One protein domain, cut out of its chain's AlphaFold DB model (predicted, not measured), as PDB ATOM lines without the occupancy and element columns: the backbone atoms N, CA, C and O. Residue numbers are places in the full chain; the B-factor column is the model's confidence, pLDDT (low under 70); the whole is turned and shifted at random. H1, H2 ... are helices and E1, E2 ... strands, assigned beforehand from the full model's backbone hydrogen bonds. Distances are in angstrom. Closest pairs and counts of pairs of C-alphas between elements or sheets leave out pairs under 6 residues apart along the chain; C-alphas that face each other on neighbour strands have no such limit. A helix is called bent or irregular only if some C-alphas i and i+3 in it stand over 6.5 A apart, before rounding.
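What this domain is: This is residues 243 to 282 and 349 to 438 of the 597 residues of an uncharacterized protein of Phytophthora fragariae (UniProt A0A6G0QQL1). Picture a small three-stranded sheet towards one end of a loose body, with H4 running across one face of it, and a path of helices leading away from it: H4 meets H5, H5 meets H1, and H1 folds back on H2 as a helical hairpin at the far end. H3 only grazes the sheet, and a long loop, residues 381 to 397, leads from E2 to H4. The printed part has 130 residues, with five named helices and three named strands in the order H1 H2 H3 E1 E2 H4 H5 E3; the sheet's order is E1 E2 E3, antiparallel, and the class is mixed, helices and strands. The whole is loose, with a radius of gyration of the C-alphas of 17.4 A and spans of 48 by 42 by 29 A.

How they stand to each other: Start at inner strand E2, residues 374 to 380. Beside it find edge strand E1, residues 363 to 367, its hairpin partner: N 364 and O 378 are 2.8 A apart, within hydrogen-bond range. On the other side of E2 is edge strand E3, residues 428 to 432, also antiparallel, with N 429 and O 379 at 2.8 A. H4, residues 398 to 407, is on one face of this sheet, two layers, helix and sheet, at a height over the sheet of 9.9 A; it runs across the strands, at 85 degrees to E2 on the local plane. H3, residues 350 to 358, only grazes the sheet with residues 353 to 357. H5, residues 418 to 426, is not on the sheet but touches H4, about perpendicular at 81 degrees; the closest C-alphas, Tyr 404 and Phe 425, are 4.9 A apart. H1, residues 244 to 260, touches H5 at a shallow tilt of 10 degrees, opposite ways, closest at C-alphas 254 and 418, 6.2 A. With residues 255 to 259 alone H1 touches H2, residues 264 to 274, at a shallow tilt of 26 degrees, opposite ways; C-alphas 255 and 267 are closest, 5.3 A. Every O i to N i+4 pair is within hydrogen-bond range in H2 and H4, against 12 of 13 in H1, 4 of 5 in H3 and 3 of 5 in H5.

Where its parts are: Find C-alpha 374 at (218.391, 115.902, 254.848); from there E2 runs 18.1 A to C-alpha 380. H1 begins at C-alpha 244, (227.296, 139.411, 253.713), and runs 24.1 A; H2 runs 15.0 A and H4 14.2 A. H5 is irregular: C-alphas 419 and 422 are 7.2 A apart. E3 ends at C-alpha 432, (224.308, 122.119, 251.996).

The domain as a whole: The farthest C-alphas, Gly 262 and Glu 437, are 54.7 A apart. Residues 283 to 348 are not printed; C-alphas 282 and 349 are 23.2 A apart across this cut. The link from E2 to H4 is long. Mean pLDDT of the printed part is 71.9; among the 43 residues under 70 are 269 to 282, 349 to 358 and 431 to 438.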
ATOM      1  N   SER A 243     228.505 134.892 255.230       64.44
ATOM      2  CA  SER A 243     227.581 135.633 254.367       64.44
ATOM      3  C   SER A 243     227.720 137.141 254.586       64.44
ATOM      4  O   SER A 243     228.145 137.572 255.660       64.44
ATOM      5  N   LYS A 244     227.284 137.944 253.601       64.62
ATOM      6  CA  LYS A 244     227.296 139.411 253.713       64.62
ATOM      7  C   LYS A 244     226.517 139.881 254.941       64.62
ATOM      8  O   LYS A 244     227.032 140.624 255.757       64.62
ATOM      9  N   LYS A 245     225.302 139.356 255.126       75.12
ATOM     10  CA  LYS A 245     224.436 139.725 256.255       75.12
ATOM     11  C   LYS A 245     225.028 139.347 257.615       75.12
ATOM     12  O   LYS A 245     224.757 140.030 258.594       75.12
ATOM     13  N   GLN A 246     225.802 138.262 257.689       76.56
ATOM     14  CA  GLN A 246     226.500 137.887 258.918       76.56
ATOM     15  C   GLN A 246     227.611 138.891 259.234       76.56
ATOM     16  O   GLN A 246     227.703 139.359 260.364       76.56
ATOM     17  N   PHE A 247     228.408 139.251 258.228       76.06
ATOM     18  CA  PHE A 247     229.477 140.235 258.354       76.06
ATOM     19  C   PHE A 247     228.966 141.630 258.672       76.06
ATOM     20  O   PHE A 247     229.454 142.203 259.628       76.06
ATOM     21  N   ASP A 248     227.978 142.154 257.937       78.44
ATOM     22  CA  ASP A 248     227.459 143.512 258.144       78.44
ATOM     23  C   ASP A 248     227.055 143.695 259.625       78.44
ATOM     24  O   ASP A 248     227.441 144.662 260.277       78.44
ATOM     25  N   MET A 249     226.384 142.688 260.197       84.56
ATOM     26  CA  MET A 249     225.989 142.665 261.608       84.56
ATOM     27  C   MET A 249     227.154 142.443 262.583       84.56
ATOM     28  O   MET A 249     227.155 143.014 263.673       84.56
ATOM     29  N   MET A 250     228.139 141.610 262.231       82.56
ATOM     30  CA  MET A 250     229.346 141.426 263.046       82.56
ATOM     31  C   MET A 250     230.220 142.684 263.051       82.56
ATOM     32  O   MET A 250     230.735 143.046 264.099       82.56
ATOM     33  N   THR A 251     230.320 143.401 261.934       81.19
ATOM     34  CA  THR A 251     230.960 144.715 261.832       81.19
ATOM     35  C   THR A 251     230.292 145.698 262.779       81.19
ATOM     36  O   THR A 251     230.977 146.297 263.603       81.19
ATOM     37  N   THR A 252     228.957 145.811 262.745       89.69
ATOM     38  CA  THR A 252     228.222 146.664 263.692       89.69
ATOM     39  C   THR A 252     228.541 146.302 265.147       89.69
ATOM     40  O   THR A 252     228.800 147.191 265.958       89.69
ATOM     41  N   LEU A 253     228.578 145.006 265.483       91.56
ATOM     42  CA  LEU A 253     228.897 144.514 266.831       91.56
ATOM     43  C   LEU A 253     230.340 144.840 267.268       91.56
ATOM     44  O   LEU A 253     230.572 145.169 268.428       91.56
ATOM     45  N   LEU A 254     231.305 144.761 266.352       87.62
ATOM     46  CA  LEU A 254     232.716 145.026 266.633       87.62
ATOM     47  C   LEU A 254     233.012 146.526 266.743       87.62
ATOM     48  O   LEU A 254     233.632 146.948 267.715       87.62
ATOM     49  N   LEU A 255     232.531 147.341 265.798       86.88
ATOM     50  CA  LEU A 255     232.766 148.790 265.799       86.88
ATOM     51  C   LEU A 255     232.064 149.483 266.976       86.88
ATOM     52  O   LEU A 255     232.628 150.402 267.567       86.88
ATOM     53  N   SER A 256     230.862 149.031 267.360       91.62
ATOM     54  CA  SER A 256     230.189 149.528 268.572       91.62
ATOM     55  C   SER A 256     230.963 149.178 269.846       91.62
ATOM     56  O   SER A 256     231.084 150.027 270.726       91.62
ATOM     57  N   TYR A 257     231.553 147.981 269.923       90.88
ATOM     58  CA  TYR A 257     232.441 147.612 271.024       90.88
ATOM     59  C   TYR A 257     233.715 148.469 271.057       90.88
ATOM     60  O   TYR A 257     234.031 149.008 272.112       90.88
ATOM     61  N   TRP A 258     234.410 148.677 269.931       85.38
ATOM     62  CA  TRP A 258     235.622 149.517 269.893       85.38
ATOM     63  C   TRP A 258     235.330 150.961 270.317       85.38
ATOM     64  O   TRP A 258     236.014 151.492 271.191       85.38
ATOM     65  N   ARG A 259     234.245 151.557 269.799       90.38
ATOM     66  CA  ARG A 259     233.764 152.885 270.220       90.38
ATOM     67  C   ARG A 259     233.460 152.929 271.725       90.38
ATOM     68  O   ARG A 259     233.855 153.877 272.394       90.38
ATOM     69  N   ALA A 260     232.847 151.881 272.284       90.19
ATOM     70  CA  ALA A 260     232.585 151.768 273.723       90.19
ATOM     71  C   ALA A 260     233.845 151.533 274.588       90.19
ATOM     72  O   ALA A 260     233.785 151.731 275.798       90.19
ATOM     73  N   GLN A 261     234.972 151.109 274.006       84.94
ATOM     74  CA  GLN A 261     236.280 151.028 274.680       84.94
ATOM     75  C   GLN A 261     237.127 152.307 274.508       84.94
ATOM     76  O   GLN A 261     238.281 152.335 274.923       84.94
ATOM     77  N   GLY A 262     236.571 153.368 273.910       82.62
ATOM     78  CA  GLY A 262     237.275 154.631 273.658       82.62
ATOM     79  C   GLY A 262     238.096 154.662 272.363       82.62
ATOM     80  O   GLY A 262     238.699 155.682 272.050       82.62
ATOM     81  N   GLU A 263     238.082 153.591 271.568       79.62
ATOM     82  CA  GLU A 263     238.845 153.458 270.317       79.62
ATOM     83  C   GLU A 263     237.990 153.879 269.105       79.62
ATOM     84  O   GLU A 263     237.832 153.155 268.117       79.62
ATOM     85  N   GLY A 264     237.377 155.064 269.217       75.69
ATOM     86  CA  GLY A 264     236.455 155.616 268.221       75.69
ATOM     87  C   GLY A 264     237.130 155.948 266.891       75.69
ATOM     88  O   GLY A 264     236.663 155.501 265.849       75.69
ATOM     89  N   GLU A 265     238.281 156.624 266.929       70.12
ATOM     90  CA  GLU A 265     239.068 156.965 265.732       70.12
ATOM     91  C   GLU A 265     239.455 155.716 264.925       70.12
ATOM     92  O   GLU A 265     239.410 155.712 263.694       70.12
ATOM     93  N   TYR A 266     239.777 154.619 265.621       65.19
ATOM     94  CA  TYR A 266     240.118 153.347 264.994       65.19
ATOM     95  C   TYR A 266     238.901 152.695 264.317       65.19
ATOM     96  O   TYR A 266     239.014 152.128 263.226       65.19
ATOM     97  N   ALA A 267     237.720 152.796 264.936       70.19
ATOM     98  CA  ALA A 267     236.469 152.332 264.345       70.19
ATOM     99  C   ALA A 267     236.067 153.161 263.112       70.19
ATOM    100  O   ALA A 267     235.665 152.585 262.101       70.19
ATOM    101  N   ASP A 268     236.229 154.482 263.167       71.56
ATOM    102  CA  ASP A 268     235.900 155.401 262.073       71.56
ATOM    103  C   ASP A 268     236.846 155.203 260.875       71.56
ATOM    104  O   ASP A 268     236.392 155.095 259.733       71.56
ATOM    105  N   TRP A 269     238.153 155.035 261.123       67.69
ATOM    106  CA  TRP A 269     239.137 154.642 260.106       67.69
ATOM    107  C   TRP A 269     238.780 153.301 259.450       67.69
ATOM    108  O   TRP A 269     238.794 153.167 258.223       67.69
ATOM    109  N   MET A 270     238.421 152.302 260.258       63.69
ATOM    110  CA  MET A 270     238.026 150.987 259.760       63.69
ATOM    111  C   MET A 270     236.784 151.078 258.863       63.69
ATOM    112  O   MET A 270     236.739 150.479 257.783       63.69
ATOM    113  N   GLU A 271     235.792 151.863 259.284       64.69
ATOM    114  CA  GLU A 271     234.553 152.088 258.547       64.69
ATOM    115  C   GLU A 271     234.812 152.805 257.210       64.69
ATOM    116  O   GLU A 271     234.390 152.321 256.155       64.69
ATOM    117  N   GLN A 272     235.606 153.879 257.233       55.22
ATOM    118  CA  GLN A 272     235.956 154.691 256.066       55.22
ATOM    119  C   GLN A 272     236.786 153.931 255.017       55.22
ATOM    120  O   GLN A 272     236.498 154.021 253.820       55.22
ATOM    121  N   TYR A 273     237.826 153.200 255.436       49.62
ATOM    122  CA  TYR A 273     238.808 152.612 254.515       49.62
ATOM    123  C   TYR A 273     238.536 151.143 254.156       49.62
ATOM    124  O   TYR A 273     238.915 150.710 253.065       49.62
ATOM    125  N   TYR A 274     237.875 150.373 255.030       49.41
ATOM    126  CA  TYR A 274     237.711 148.921 254.854       49.41
ATOM    127  C   TYR A 274     236.257 148.433 254.790       49.41
ATOM    128  O   TYR A 274     236.026 147.374 254.195       49.41
ATOM    129  N   MET A 275     235.290 149.166 255.362       53.75
ATOM    130  CA  MET A 275     233.854 148.810 255.358       53.75
ATOM    131  C   MET A 275     233.035 149.513 254.262       53.75
ATOM    132  O   MET A 275     231.811 149.395 254.237       53.75
ATOM    133  N   GLY A 276     233.694 150.217 253.336       54.81
ATOM    134  CA  GLY A 276     233.057 150.803 252.156       54.81
ATOM    135  C   GLY A 276     232.392 149.770 251.227       54.81
ATOM    136  O   GLY A 276     232.246 148.591 251.543       54.81
ATOM    137  N   ASN A 277     232.005 150.206 250.026       45.03
ATOM    138  CA  ASN A 277     231.024 149.541 249.149       45.03
ATOM    139  C   ASN A 277     231.439 148.177 248.515       45.03
ATOM    140  O   ASN A 277     230.938 147.801 247.456       45.03
ATOM    141  N   VAL A 278     232.369 147.425 249.119       43.94
ATOM    142  CA  VAL A 278     232.993 146.210 248.564       43.94
ATOM    143  C   VAL A 278     233.144 145.090 249.607       43.94
ATOM    144  O   VAL A 278     234.235 144.705 250.028       43.94
ATOM    145  N   TRP A 279     232.010 144.457 249.922       39.28
ATOM    146  CA  TRP A 279     231.920 143.138 250.580       39.28
ATOM    147  C   TRP A 279     232.921 142.101 250.010       39.28
ATOM    148  O   TRP A 279     233.520 141.321 250.747       39.28
ATOM    149  N   GLY A 280     233.175 142.142 248.695       36.41
ATOM    150  CA  GLY A 280     234.123 141.258 248.003       36.41
ATOM    151  C   GLY A 280     235.605 141.426 248.379       36.41
ATOM    152  O   GLY A 280     236.418 140.586 247.991       36.41
ATOM    153  N   ASN A 281     235.988 142.458 249.140       38.66
ATOM    154  CA  ASN A 281     237.371 142.627 249.607       38.66
ATOM    155  C   ASN A 281     237.743 141.648 250.732       38.66
ATOM    156  O   ASN A 281     238.913 141.297 250.886       38.66
ATOM    157  N   TRP A 282     236.751 141.167 251.483       37.22
ATOM    158  CA  TRP A 282     236.946 140.361 252.691       37.22
ATOM    159  C   TRP A 282     237.095 138.853 252.418       37.22
ATOM    160  O   TRP A 282     237.701 138.121 253.210       37.22
ATOM    161  N   GLU A 349     240.026 117.804 253.224       38.44
ATOM    162  CA  GLU A 349     239.638 117.425 254.602       38.44
ATOM    163  C   GLU A 349     239.173 115.965 254.810       38.44
ATOM    164  O   GLU A 349     238.655 115.661 255.876       38.44
ATOM    165  N   VAL A 350     239.283 115.040 253.847       36.75
ATOM    166  CA  VAL A 350     238.540 113.752 253.920       36.75
ATOM    167  C   VAL A 350     238.905 112.873 255.136       36.75
ATOM    168  O   VAL A 350     237.993 112.378 255.797       36.75
ATOM    169  N   GLU A 351     240.184 112.729 255.501       33.12
ATOM    170  CA  GLU A 351     240.584 111.933 256.684       33.12
ATOM    171  C   GLU A 351     240.187 112.593 258.016       33.12
ATOM    172  O   GLU A 351     239.667 111.932 258.917       33.12
ATOM    173  N   HIS A 352     240.343 113.913 258.144       41.16
ATOM    174  CA  HIS A 352     239.885 114.634 259.340       41.16
ATOM    175  C   HIS A 352     238.344 114.685 259.421       41.16
ATOM    176  O   HIS A 352     237.776 114.604 260.512       41.16
ATOM    177  N   ALA A 353     237.649 114.726 258.277       43.66
ATOM    178  CA  ALA A 353     236.191 114.637 258.174       43.66
ATOM    179  C   ALA A 353     235.642 113.278 258.648       43.66
ATOM    180  O   ALA A 353     234.529 113.210 259.171       43.66
ATOM    181  N   GLN A 354     236.427 112.204 258.530       43.25
ATOM    182  CA  GLN A 354     236.066 110.900 259.078       43.25
ATOM    183  C   GLN A 354     236.022 110.942 260.616       43.25
ATOM    184  O   GLN A 354     235.023 110.542 261.215       43.25
ATOM    185  N   LEU A 355     237.041 111.521 261.266       48.50
ATOM    186  CA  LEU A 355     237.070 111.725 262.724       48.50
ATOM    187  C   LEU A 355     235.965 112.687 263.211       48.50
ATOM    188  O   LEU A 355     235.372 112.472 264.271       48.50
ATOM    189  N   LEU A 356     235.641 113.713 262.416       51.09
ATOM    190  CA  LEU A 356     234.540 114.658 262.653       51.09
ATOM    191  C   LEU A 356     233.163 113.981 262.780       51.09
ATOM    192  O   LEU A 356     232.348 114.416 263.596       51.09
ATOM    193  N   LEU A 357     232.904 112.921 262.006       52.62
ATOM    194  CA  LEU A 357     231.601 112.242 261.954       52.62
ATOM    195  C   LEU A 357     231.448 111.084 262.956       52.62
ATOM    196  O   LEU A 357     230.319 110.722 263.288       52.62
ATOM    197  N   LEU A 358     232.545 110.534 263.491       59.78
ATOM    198  CA  LEU A 358     232.491 109.457 264.493       59.78
ATOM    199  C   LEU A 358     231.862 109.910 265.823       59.78
ATOM    200  O   LEU A 358     231.148 109.144 266.473       59.78
ATOM    201  N   ASN A 359     232.084 111.164 266.233       72.25
ATOM    202  CA  ASN A 359     231.510 111.705 267.463       72.25
ATOM    203  C   ASN A 359     230.221 112.494 267.177       72.25
ATOM    204  O   ASN A 359     230.261 113.630 266.708       72.25
ATOM    205  N   LYS A 360     229.069 111.938 267.579       76.56
ATOM    206  CA  LYS A 360     227.738 112.570 267.451       76.56
ATOM    207  C   LYS A 360     227.604 113.939 268.138       76.56
ATOM    208  O   LYS A 360     226.641 114.649 267.874       76.56
ATOM    209  N   LYS A 361     228.546 114.340 269.005       82.62
ATOM    210  CA  LYS A 361     228.593 115.691 269.595       82.62
ATOM    211  C   LYS A 361     229.140 116.756 268.630       82.62
ATOM    212  O   LYS A 361     228.932 117.941 268.886       82.62
ATOM    213  N   ASN A 362     229.815 116.361 267.546       79.50
ATOM    214  CA  ASN A 362     230.516 117.263 266.624       79.50
ATOM    215  C   ASN A 362     229.726 117.676 265.379       79.50
ATOM    216  O   ASN A 362     230.210 118.530 264.638       79.50
ATOM    217  N   PHE A 363     228.520 117.139 265.161       81.69
ATOM    218  CA  PHE A 363     227.691 117.490 264.008       81.69
ATOM    219  C   PHE A 363     226.202 117.629 264.343       81.69
ATOM    220  O   PHE A 363     225.709 117.083 265.327       81.69
ATOM    221  N   PHE A 364     225.470 118.347 263.489       80.44
ATOM    222  CA  PHE A 364     224.019 118.503 263.557       80.44
ATOM    223  C   PHE A 364     223.400 118.433 262.157       80.44
ATOM    224  O   PHE A 364     223.753 119.201 261.261       80.44
ATOM    225  N   SER A 365     222.456 117.515 261.969       80.38
ATOM    226  CA  SER A 365     221.745 117.316 260.703       80.38
ATOM    227  C   SER A 365     220.629 118.344 260.506       80.38
ATOM    228  O   SER A 365     219.688 118.404 261.297       80.38
ATOM    229  N   ILE A 366     220.675 119.095 259.406       75.00
ATOM    230  CA  ILE A 366     219.587 119.974 258.966       75.00
ATOM    231  C   ILE A 366     218.633 119.154 258.097       75.00
ATOM    232  O   ILE A 366     219.029 118.606 257.067       75.00
ATOM    233  N   LYS A 367     217.369 119.072 258.514       77.31
ATOM    234  CA  LYS A 367     216.302 118.366 257.799       77.31
ATOM    235  C   LYS A 367     215.140 119.311 257.510       77.31
ATOM    236  O   LYS A 367     214.845 120.185 258.324       77.31
ATOM    237  N   VAL A 368     214.460 119.113 256.382       71.31
ATOM    238  CA  VAL A 368     213.183 119.788 256.096       71.31
ATOM    239  C   VAL A 368     212.158 119.379 257.166       71.31
ATOM    240  O   VAL A 368     212.027 118.178 257.411       71.31
ATOM    241  N   PRO A 369     211.413 120.314 257.791       65.25
ATOM    242  CA  PRO A 369     210.501 119.986 258.893       65.25
ATOM    243  C   PRO A 369     209.453 118.917 258.554       65.25
ATOM    244  O   PRO A 369     209.208 118.028 259.364       65.25
ATOM    245  N   TYR A 370     208.874 118.986 257.352       64.25
ATOM    246  CA  TYR A 370     207.774 118.118 256.923       64.25
ATOM    247  C   TYR A 370     208.262 116.814 256.285       64.25
ATOM    248  O   TYR A 370     207.943 115.730 256.765       64.25
ATOM    249  N   THR A 371     209.089 116.899 255.238       64.38
ATOM    250  CA  THR A 371     209.546 115.716 254.486       64.38
ATOM    251  C   THR A 371     210.680 114.953 255.176       64.38
ATOM    252  O   THR A 371     211.055 113.877 254.722       64.38
ATOM    253  N   LYS A 372     211.269 115.502 256.252       68.44
ATOM    254  CA  LYS A 372     212.443 114.969 256.981       68.44
ATOM    255  C   LYS A 372     213.692 114.728 256.111       68.44
ATOM    256  O   LYS A 372     214.688 114.207 256.619       68.44
ATOM    257  N   VAL A 373     213.670 115.158 254.846       69.62
ATOM    258  CA  VAL A 373     214.790 115.083 253.900       69.62
ATOM    259  C   VAL A 373     215.965 115.878 254.452       69.62
ATOM    260  O   VAL A 373     215.805 117.020 254.890       69.62
ATOM    261  N   LEU A 374     217.146 115.262 254.449       62.66
ATOM    262  CA  LEU A 374     218.391 115.902 254.848       62.66
ATOM    263  C   LEU A 374     218.771 116.950 253.792       62.66
ATOM    264  O   LEU A 374     218.933 116.617 252.623       62.66
ATOM    265  N   THR A 375     218.913 118.208 254.203       61.97
ATOM    266  CA  THR A 375     219.268 119.344 253.327       61.97
ATOM    267  C   THR A 375     220.598 119.991 253.695       61.97
ATOM    268  O   THR A 375     221.103 120.843 252.964       61.97
ATOM    269  N   GLY A 376     221.205 119.574 254.805       63.69
ATOM    270  CA  GLY A 376     222.549 119.984 255.169       63.69
ATOM    271  C   GLY A 376     223.065 119.313 256.432       63.69
ATOM    272  O   GLY A 376     222.327 118.655 257.166       63.69
ATOM    273  N   ILE A 377     224.352 119.505 256.694       71.00
ATOM    274  CA  ILE A 377     225.022 119.100 257.928       71.00
ATOM    275  C   ILE A 377     225.841 120.294 258.417       71.00
ATOM    276  O   ILE A 377     226.571 120.920 257.643       71.00
ATOM    277  N   LEU A 378     225.706 120.612 259.702       75.00
ATOM    278  CA  LEU A 378     226.624 121.491 260.418       75.00
ATOM    279  C   LEU A 378     227.649 120.643 261.161       75.00
ATOM    280  O   LEU A 378     227.270 119.621 261.730       75.00
ATOM    281  N   PHE A 379     228.904 121.077 261.218       77.81
ATOM    282  CA  PHE A 379     229.929 120.438 262.047       77.81
ATOM    283  C   PHE A 379     230.852 121.460 262.710       77.81
ATOM    284  O   PHE A 379     230.965 122.591 262.240       77.81
ATOM    285  N   ASN A 380     231.478 121.075 263.821       75.44
ATOM    286  CA  ASN A 380     232.426 121.917 264.551       75.44
ATOM    287  C   ASN A 380     233.631 122.313 263.688       75.44
ATOM    288  O   ASN A 380     234.262 121.460 263.071       75.44
ATOM    289  N   ALA A 381     234.005 123.592 263.731       74.00
ATOM    290  CA  ALA A 381     235.350 124.011 263.347       74.00
ATOM    291  C   ALA A 381     236.383 123.407 264.310       74.00
ATOM    292  O   ALA A 381     236.077 123.206 265.488       74.00
ATOM    293  N   ALA A 382     237.608 123.158 263.831       71.31
ATOM    294  CA  ALA A 382     238.649 122.416 264.556       71.31
ATOM    295  C   ALA A 382     238.834 122.865 266.022       71.31
ATOM    296  O   ALA A 382     238.817 122.030 266.925       71.31
ATOM    297  N   LYS A 383     238.887 124.182 266.281       76.38
ATOM    298  CA  LYS A 383     238.991 124.761 267.637       76.38
ATOM    299  C   LYS A 383     237.896 124.284 268.601       76.38
ATOM    300  O   LYS A 383     238.156 124.133 269.786       76.38
ATOM    301  N   PHE A 384     236.684 124.032 268.115       82.00
ATOM    302  CA  PHE A 384     235.514 123.694 268.932       82.00
ATOM    303  C   PHE A 384     235.186 122.195 268.937       82.00
ATOM    304  O   PHE A 384     234.126 121.794 269.420       82.00
ATOM    305  N   MET A 385     236.080 121.359 268.406       80.19
ATOM    306  CA  MET A 385     235.904 119.913 268.343       80.19
ATOM    307  C   MET A 385     235.826 119.267 269.721       80.19
ATOM    308  O   MET A 385     236.741 119.389 270.527       80.19
ATOM    309  N   VAL A 386     234.759 118.518 269.978       80.38
ATOM    310  CA  VAL A 386     234.614 117.692 271.175       80.38
ATOM    311  C   VAL A 386     235.503 116.458 271.033       80.38
ATOM    312  O   VAL A 386     235.175 115.516 270.303       80.38
ATOM    313  N   THR A 387     236.618 116.477 271.756       78.12
ATOM    314  CA  THR A 387     237.525 115.350 272.014       78.12
ATOM    315  C   THR A 387     237.707 115.204 273.531       78.12
ATOM    316  O   THR A 387     237.180 116.012 274.296       78.12
ATOM    317  N   SER A 388     238.439 114.189 273.992       75.81
ATOM    318  CA  SER A 388     238.799 114.037 275.412       75.81
ATOM    319  C   SER A 388     239.780 115.101 275.920       75.81
ATOM    320  O   SER A 388     239.887 115.289 277.126       75.81
ATOM    321  N   THR A 389     240.493 115.786 275.021       76.25
ATOM    322  CA  THR A 389     241.601 116.702 275.343       76.25
ATOM    323  C   THR A 389     241.309 118.172 275.040       76.25
ATOM    324  O   THR A 389     242.028 119.044 275.524       76.25
ATOM    325  N   ASN A 390     240.276 118.487 274.251       77.19
ATOM    326  CA  ASN A 390     239.985 119.865 273.862       77.19
ATOM    327  C   ASN A 390     239.063 120.580 274.862       77.19
ATOM    328  O   ASN A 390     237.843 120.399 274.841       77.19
ATOM    329  N   ILE A 391     239.640 121.484 275.657       81.44
ATOM    330  CA  ILE A 391     238.923 122.360 276.600       81.44
ATOM    331  C   ILE A 391     237.912 123.309 275.930       81.44
ATOM    332  O   ILE A 391     236.976 123.771 276.577       81.44
ATOM    333  N   HIS A 392     238.069 123.594 274.634       79.94
ATOM    334  CA  HIS A 392     237.140 124.414 273.850       79.94
ATOM    335  C   HIS A 392     236.070 123.578 273.125       79.94
ATOM    336  O   HIS A 392     235.270 124.125 272.360       79.94
ATOM    337  N   GLY A 393     236.039 122.260 273.351       82.44
ATOM    338  CA  GLY A 393     235.093 121.337 272.737       82.44
ATOM    339  C   GLY A 393     233.640 121.701 273.049       82.44
ATOM    340  O   GLY A 393     233.178 121.571 274.180       82.44
ATOM    341  N   ALA A 394     232.884 122.105 272.029       86.81
ATOM    342  CA  ALA A 394     231.499 122.539 272.169       86.81
ATOM    343  C   ALA A 394     230.560 121.598 271.405       86.81
ATOM    344  O   ALA A 394     230.715 121.379 270.205       86.81
ATOM    345  N   THR A 395     229.533 121.062 272.068       89.56
ATOM    346  CA  THR A 395     228.557 120.179 271.400       89.56
ATOM    347  C   THR A 395     227.715 120.963 270.382       89.56
ATOM    348  O   THR A 395     227.275 122.085 270.654       89.56
ATOM    349  N   VAL A 396     227.462 120.392 269.201       87.06
ATOM    350  CA  VAL A 396     226.603 120.993 268.164       87.06
ATOM    351  C   VAL A 396     225.131 120.664 268.442       87.06
ATOM    352  O   VAL A 396     224.527 119.787 267.833       87.06
ATOM    353  N   ASN A 397     224.539 121.359 269.414       89.25
ATOM    354  CA  ASN A 397     223.121 121.204 269.752       89.25
ATOM    355  C   ASN A 397     222.200 122.073 268.863       89.25
ATOM    356  O   ASN A 397     222.652 122.982 268.163       89.25
ATOM    357  N   ARG A 398     220.881 121.826 268.930       88.50
ATOM    358  CA  ARG A 398     219.858 122.548 268.143       88.50
ATOM    359  C   ARG A 398     219.900 124.069 268.344       88.50
ATOM    360  O   ARG A 398     219.709 124.805 267.380       88.50
ATOM    361  N   LEU A 399     220.152 124.545 269.566       90.31
ATOM    362  CA  LEU A 399     220.209 125.979 269.870       90.31
ATOM    363  C   LEU A 399     221.410 126.643 269.186       90.31
ATOM    364  O   LEU A 399     221.254 127.682 268.548       90.31
ATOM    365  N   ARG A 400     222.595 126.027 269.267       90.50
ATOM    366  CA  ARG A 400     223.821 126.518 268.623       90.50
ATOM    367  C   ARG A 400     223.731 126.443 267.097       90.50
ATOM    368  O   ARG A 400     224.077 127.414 266.432       90.50
ATOM    369  N   ALA A 401     223.173 125.358 266.560       87.69
ATOM    370  CA  ALA A 401     222.846 125.233 265.141       87.69
ATOM    371  C   ALA A 401     221.919 126.369 264.664       87.69
ATOM    372  O   ALA A 401     222.205 127.021 263.662       87.69
ATOM    373  N   GLN A 402     220.846 126.660 265.410       90.62
ATOM    374  CA  GLN A 402     219.916 127.738 265.070       90.62
ATOM    375  C   GLN A 402     220.554 129.129 265.198       90.62
ATOM    376  O   GLN A 402     220.334 129.964 264.326       90.62
ATOM    377  N   ARG A 403     221.357 129.387 266.243       91.81
ATOM    378  CA  ARG A 403     222.098 130.654 266.421       91.81
ATOM    379  C   ARG A 403     223.036 130.919 265.239       91.81
ATOM    380  O   ARG A 403     222.977 131.995 264.649       91.81
ATOM    381  N   TYR A 404     223.803 129.910 264.829       88.25
ATOM    382  CA  TYR A 404     224.661 129.980 263.648       88.25
ATOM    383  C   TYR A 404     223.851 130.254 262.367       88.25
ATOM    384  O   TYR A 404     224.105 131.246 261.685       88.25
ATOM    385  N   LEU A 405     222.817 129.452 262.074       84.88
ATOM    386  CA  LEU A 405     221.978 129.624 260.877       84.88
ATOM    387  C   LEU A 405     221.257 130.984 260.840       84.88
ATOM    388  O   LEU A 405     221.134 131.581 259.773       84.88
ATOM    389  N   ASN A 406     220.826 131.503 261.993       89.12
ATOM    390  CA  ASN A 406     220.256 132.845 262.116       89.12
ATOM    391  C   ASN A 406     221.300 133.928 261.802       89.12
ATOM    392  O   ASN A 406     221.001 134.878 261.075       89.12
ATOM    393  N   SER A 407     222.540 133.775 262.275       86.38
ATOM    394  CA  SER A 407     223.605 134.734 261.970       86.38
ATOM    395  C   SER A 407     223.935 134.788 260.470       86.38
ATOM    396  O   SER A 407     224.109 135.882 259.942       86.38
ATOM    397  N   LEU A 408     223.857 133.662 259.738       77.94
ATOM    398  CA  LEU A 408     224.011 133.632 258.271       77.94
ATOM    399  C   LEU A 408     223.000 134.515 257.515       77.94
ATOM    400  O   LEU A 408     223.260 134.893 256.373       77.94
ATOM    401  N   ILE A 409     221.852 134.841 258.114       83.38
ATOM    402  CA  ILE A 409     220.831 135.724 257.522       83.38
ATOM    403  C   ILE A 409     220.793 137.114 258.183       83.38
ATOM    404  O   ILE A 409     219.864 137.876 257.920       83.38
ATOM    405  N   GLY A 410     221.797 137.454 259.003       82.06
ATOM    406  CA  GLY A 410     221.912 138.741 259.700       82.06
ATOM    407  C   GLY A 410     221.080 138.853 260.979       82.06
ATOM    408  O   GLY A 410     220.772 139.955 261.417       82.06
ATOM    409  N   LYS A 411     220.678 137.732 261.588       90.94
ATOM    410  CA  LYS A 411     219.939 137.724 262.861       90.94
ATOM    411  C   LYS A 411     220.858 137.287 263.999       90.94
ATOM    412  O   LYS A 411     220.952 136.097 264.300       90.94
ATOM    413  N   LEU A 412     221.535 138.250 264.623       89.25
ATOM    414  CA  LEU A 412     222.285 138.016 265.862       89.25
ATOM    415  C   LEU A 412     221.317 137.977 267.065       89.25
ATOM    416  O   LEU A 412     220.290 138.659 267.040       89.25
ATOM    417  N   PRO A 413     221.583 137.162 268.099       88.31
ATOM    418  CA  PRO A 413     220.758 137.125 269.302       88.31
ATOM    419  C   PRO A 413     221.061 138.324 270.224       88.31
ATOM    420  O   PRO A 413     222.094 138.974 270.088       88.31
ATOM    421  N   ARG A 414     220.166 138.630 271.175       86.62
ATOM    422  CA  ARG A 414     220.306 139.801 272.073       86.62
ATOM    423  C   ARG A 414     221.500 139.711 273.032       86.62
ATOM    424  O   ARG A 414     221.968 140.737 273.498       86.62
ATOM    425  N   ASP A 415     221.970 138.498 273.317       89.94
ATOM    426  CA  ASP A 415     223.162 138.197 274.118       89.94
ATOM    427  C   ASP A 415     224.460 138.205 273.286       89.94
ATOM    428  O   ASP A 415     225.499 137.776 273.780       89.94
ATOM    429  N   ALA A 416     224.433 138.650 272.022       88.50
ATOM    430  CA  ALA A 416     225.623 138.726 271.178       88.50
ATOM    431  C   ALA A 416     226.643 139.740 271.716       88.50
ATOM    432  O   ALA A 416     226.328 140.910 271.924       88.50
ATOM    433  N   THR A 417     227.887 139.298 271.880       90.94
ATOM    434  CA  THR A 417     229.029 140.133 272.262       90.94
ATOM    435  C   THR A 417     230.242 139.749 271.428       90.94
ATOM    436  O   THR A 417     230.299 138.669 270.837       90.94
ATOM    437  N   VAL A 418     231.252 140.614 271.401       84.69
ATOM    438  CA  VAL A 418     232.523 140.331 270.722       84.69
ATOM    439  C   VAL A 418     233.162 139.032 271.233       84.69
ATOM    440  O   VAL A 418     233.563 138.181 270.441       84.69
ATOM    441  N   PHE A 419     233.137 138.816 272.550       85.50
ATOM    442  CA  PHE A 419     233.703 137.635 273.207       85.50
ATOM    443  C   PHE A 419     233.011 136.316 272.832       85.50
ATOM    444  O   PHE A 419     233.657 135.269 272.813       85.50
ATOM    445  N   ASN A 420     231.707 136.335 272.519       88.88
ATOM    446  CA  ASN A 420     230.980 135.132 272.098       88.88
ATOM    447  C   ASN A 420     230.818 134.992 270.576       88.88
ATOM    448  O   ASN A 420     230.418 133.919 270.120       88.88
ATOM    449  N   ALA A 421     231.208 135.999 269.786       83.69
ATOM    450  CA  ALA A 421     231.047 136.009 268.334       83.69
ATOM    451  C   ALA A 421     231.685 134.788 267.647       83.69
ATOM    452  O   ALA A 421     231.034 134.132 266.827       83.69
ATOM    453  N   GLN A 422     232.912 134.408 268.030       84.06
ATOM    454  CA  GLN A 422     233.567 133.228 267.455       84.06
ATOM    455  C   GLN A 422     232.790 131.937 267.762       84.06
ATOM    456  O   GLN A 422     232.554 131.125 266.865       84.06
ATOM    457  N   LEU A 423     232.319 131.760 269.002       86.62
ATOM    458  CA  LEU A 423     231.550 130.578 269.399       86.62
ATOM    459  C   LEU A 423     230.143 130.554 268.777       86.62
ATOM    460  O   LEU A 423     229.649 129.480 268.434       86.62
ATOM    461  N   TYR A 424     229.474 131.697 268.636       88.44
ATOM    462  CA  TYR A 424     228.077 131.747 268.192       88.44
ATOM    463  C   TYR A 424     227.929 131.763 266.667       88.44
ATOM    464  O   TYR A 424     226.963 131.193 266.156       88.44
ATOM    465  N   PHE A 425     228.861 132.392 265.943       82.62
ATOM    466  CA  PHE A 425     228.699 132.705 264.515       82.62
ATOM    467  C   PHE A 425     229.731 132.018 263.609       82.62
ATOM    468  O   PHE A 425     229.431 131.759 262.445       82.62
ATOM    469  N   LEU A 426     230.917 131.679 264.129       79.88
ATOM    470  CA  LEU A 426     232.048 131.187 263.323       79.88
ATOM    471  C   LEU A 426     232.432 129.727 263.605       79.88
ATOM    472  O   LEU A 426     233.057 129.070 262.776       79.88
ATOM    473  N   SER A 427     232.020 129.197 264.758       79.81
ATOM    474  CA  SER A 427     232.431 127.886 265.280       79.81
ATOM    475  C   SER A 427     231.900 126.657 264.536       79.81
ATOM    476  O   SER A 427     232.208 125.535 264.946       79.81
ATOM    477  N   LEU A 428     231.086 126.844 263.492       76.25
ATOM    478  CA  LEU A 428     230.505 125.771 262.691       76.25
ATOM    479  C   LEU A 428     230.811 125.963 261.201       76.25
ATOM    480  O   LEU A 428     230.786 127.075 260.673       76.25
ATOM    481  N   HIS A 429     231.015 124.847 260.511       74.38
ATOM    482  CA  HIS A 429     230.967 124.749 259.057       74.38
ATOM    483  C   HIS A 429     229.591 124.237 258.625       74.38
ATOM    484  O   HIS A 429     228.915 123.543 259.385       74.38
ATOM    485  N   HIS A 430     229.170 124.572 257.404       70.69
ATOM    486  CA  HIS A 430     227.861 124.206 256.866       70.69
ATOM    487  C   HIS A 430     227.995 123.616 255.468       70.69
ATOM    488  O   HIS A 430     228.341 124.320 254.522       70.69
ATOM    489  N   VAL A 431     227.664 122.335 255.339       61.75
ATOM    490  CA  VAL A 431     227.512 121.656 254.051       61.75
ATOM    491  C   VAL A 431     226.032 121.632 253.704       61.75
ATOM    492  O   VAL A 431     225.228 121.122 254.483       61.75
ATOM    493  N   ARG A 432     225.668 122.186 252.546       52.31
ATOM    494  CA  ARG A 432     224.308 122.119 251.996       52.31
ATOM    495  C   ARG A 432     224.233 120.972 250.997       52.31
ATOM    496  O   ARG A 432     225.130 120.817 250.174       52.31
ATOM    497  N   LEU A 433     223.157 120.202 251.059       48.50
ATOM    498  CA  LEU A 433     222.866 119.139 250.106       48.50
ATOM    499  C   LEU A 433     221.955 119.730 249.028       48.50
ATOM    500  O   LEU A 433     220.850 120.189 249.327       48.50
ATOM    501  N   ALA A 434     222.442 119.784 247.788       39.41
ATOM    502  CA  ALA A 434     221.626 120.187 246.648       39.41
ATOM    503  C   ALA A 434     220.569 119.109 246.351       39.41
ATOM    504  O   ALA A 434     220.821 117.921 246.554       39.41
ATOM    505  N   HIS A 435     219.385 119.520 245.888       37.06
ATOM    506  CA  HIS A 435     218.299 118.589 245.566       37.06
ATOM    507  C   HIS A 435     218.709 117.589 244.472       37.06
ATOM    508  O   HIS A 435     219.293 117.966 243.457       37.06
ATOM    509  N   LEU A 436     218.329 116.324 244.671       33.59
ATOM    510  CA  LEU A 436     218.648 115.176 243.809       33.59
ATOM    511  C   LEU A 436     218.050 115.237 242.387       33.59
ATOM    512  O   LEU A 436     218.441 114.449 241.537       33.59
ATOM    513  N   GLU A 437     217.151 116.179 242.094       28.84
ATOM    514  CA  GLU A 437     216.397 116.239 240.827       28.84
ATOM    515  C   GLU A 437     217.133 116.938 239.664       28.84
ATOM    516  O   GLU A 437     216.576 117.066 238.576       28.84
ATOM    517  N   LYS A 438     218.375 117.415 239.858       26.28
ATOM    518  CA  LYS A 438     219.173 118.078 238.797       26.28
ATOM    519  C   LYS A 438     220.640 117.631 238.730       26.28
ATOM    520  O   LYS A 438     221.509 118.422 238.376       26.28
TER     521      LYS A 438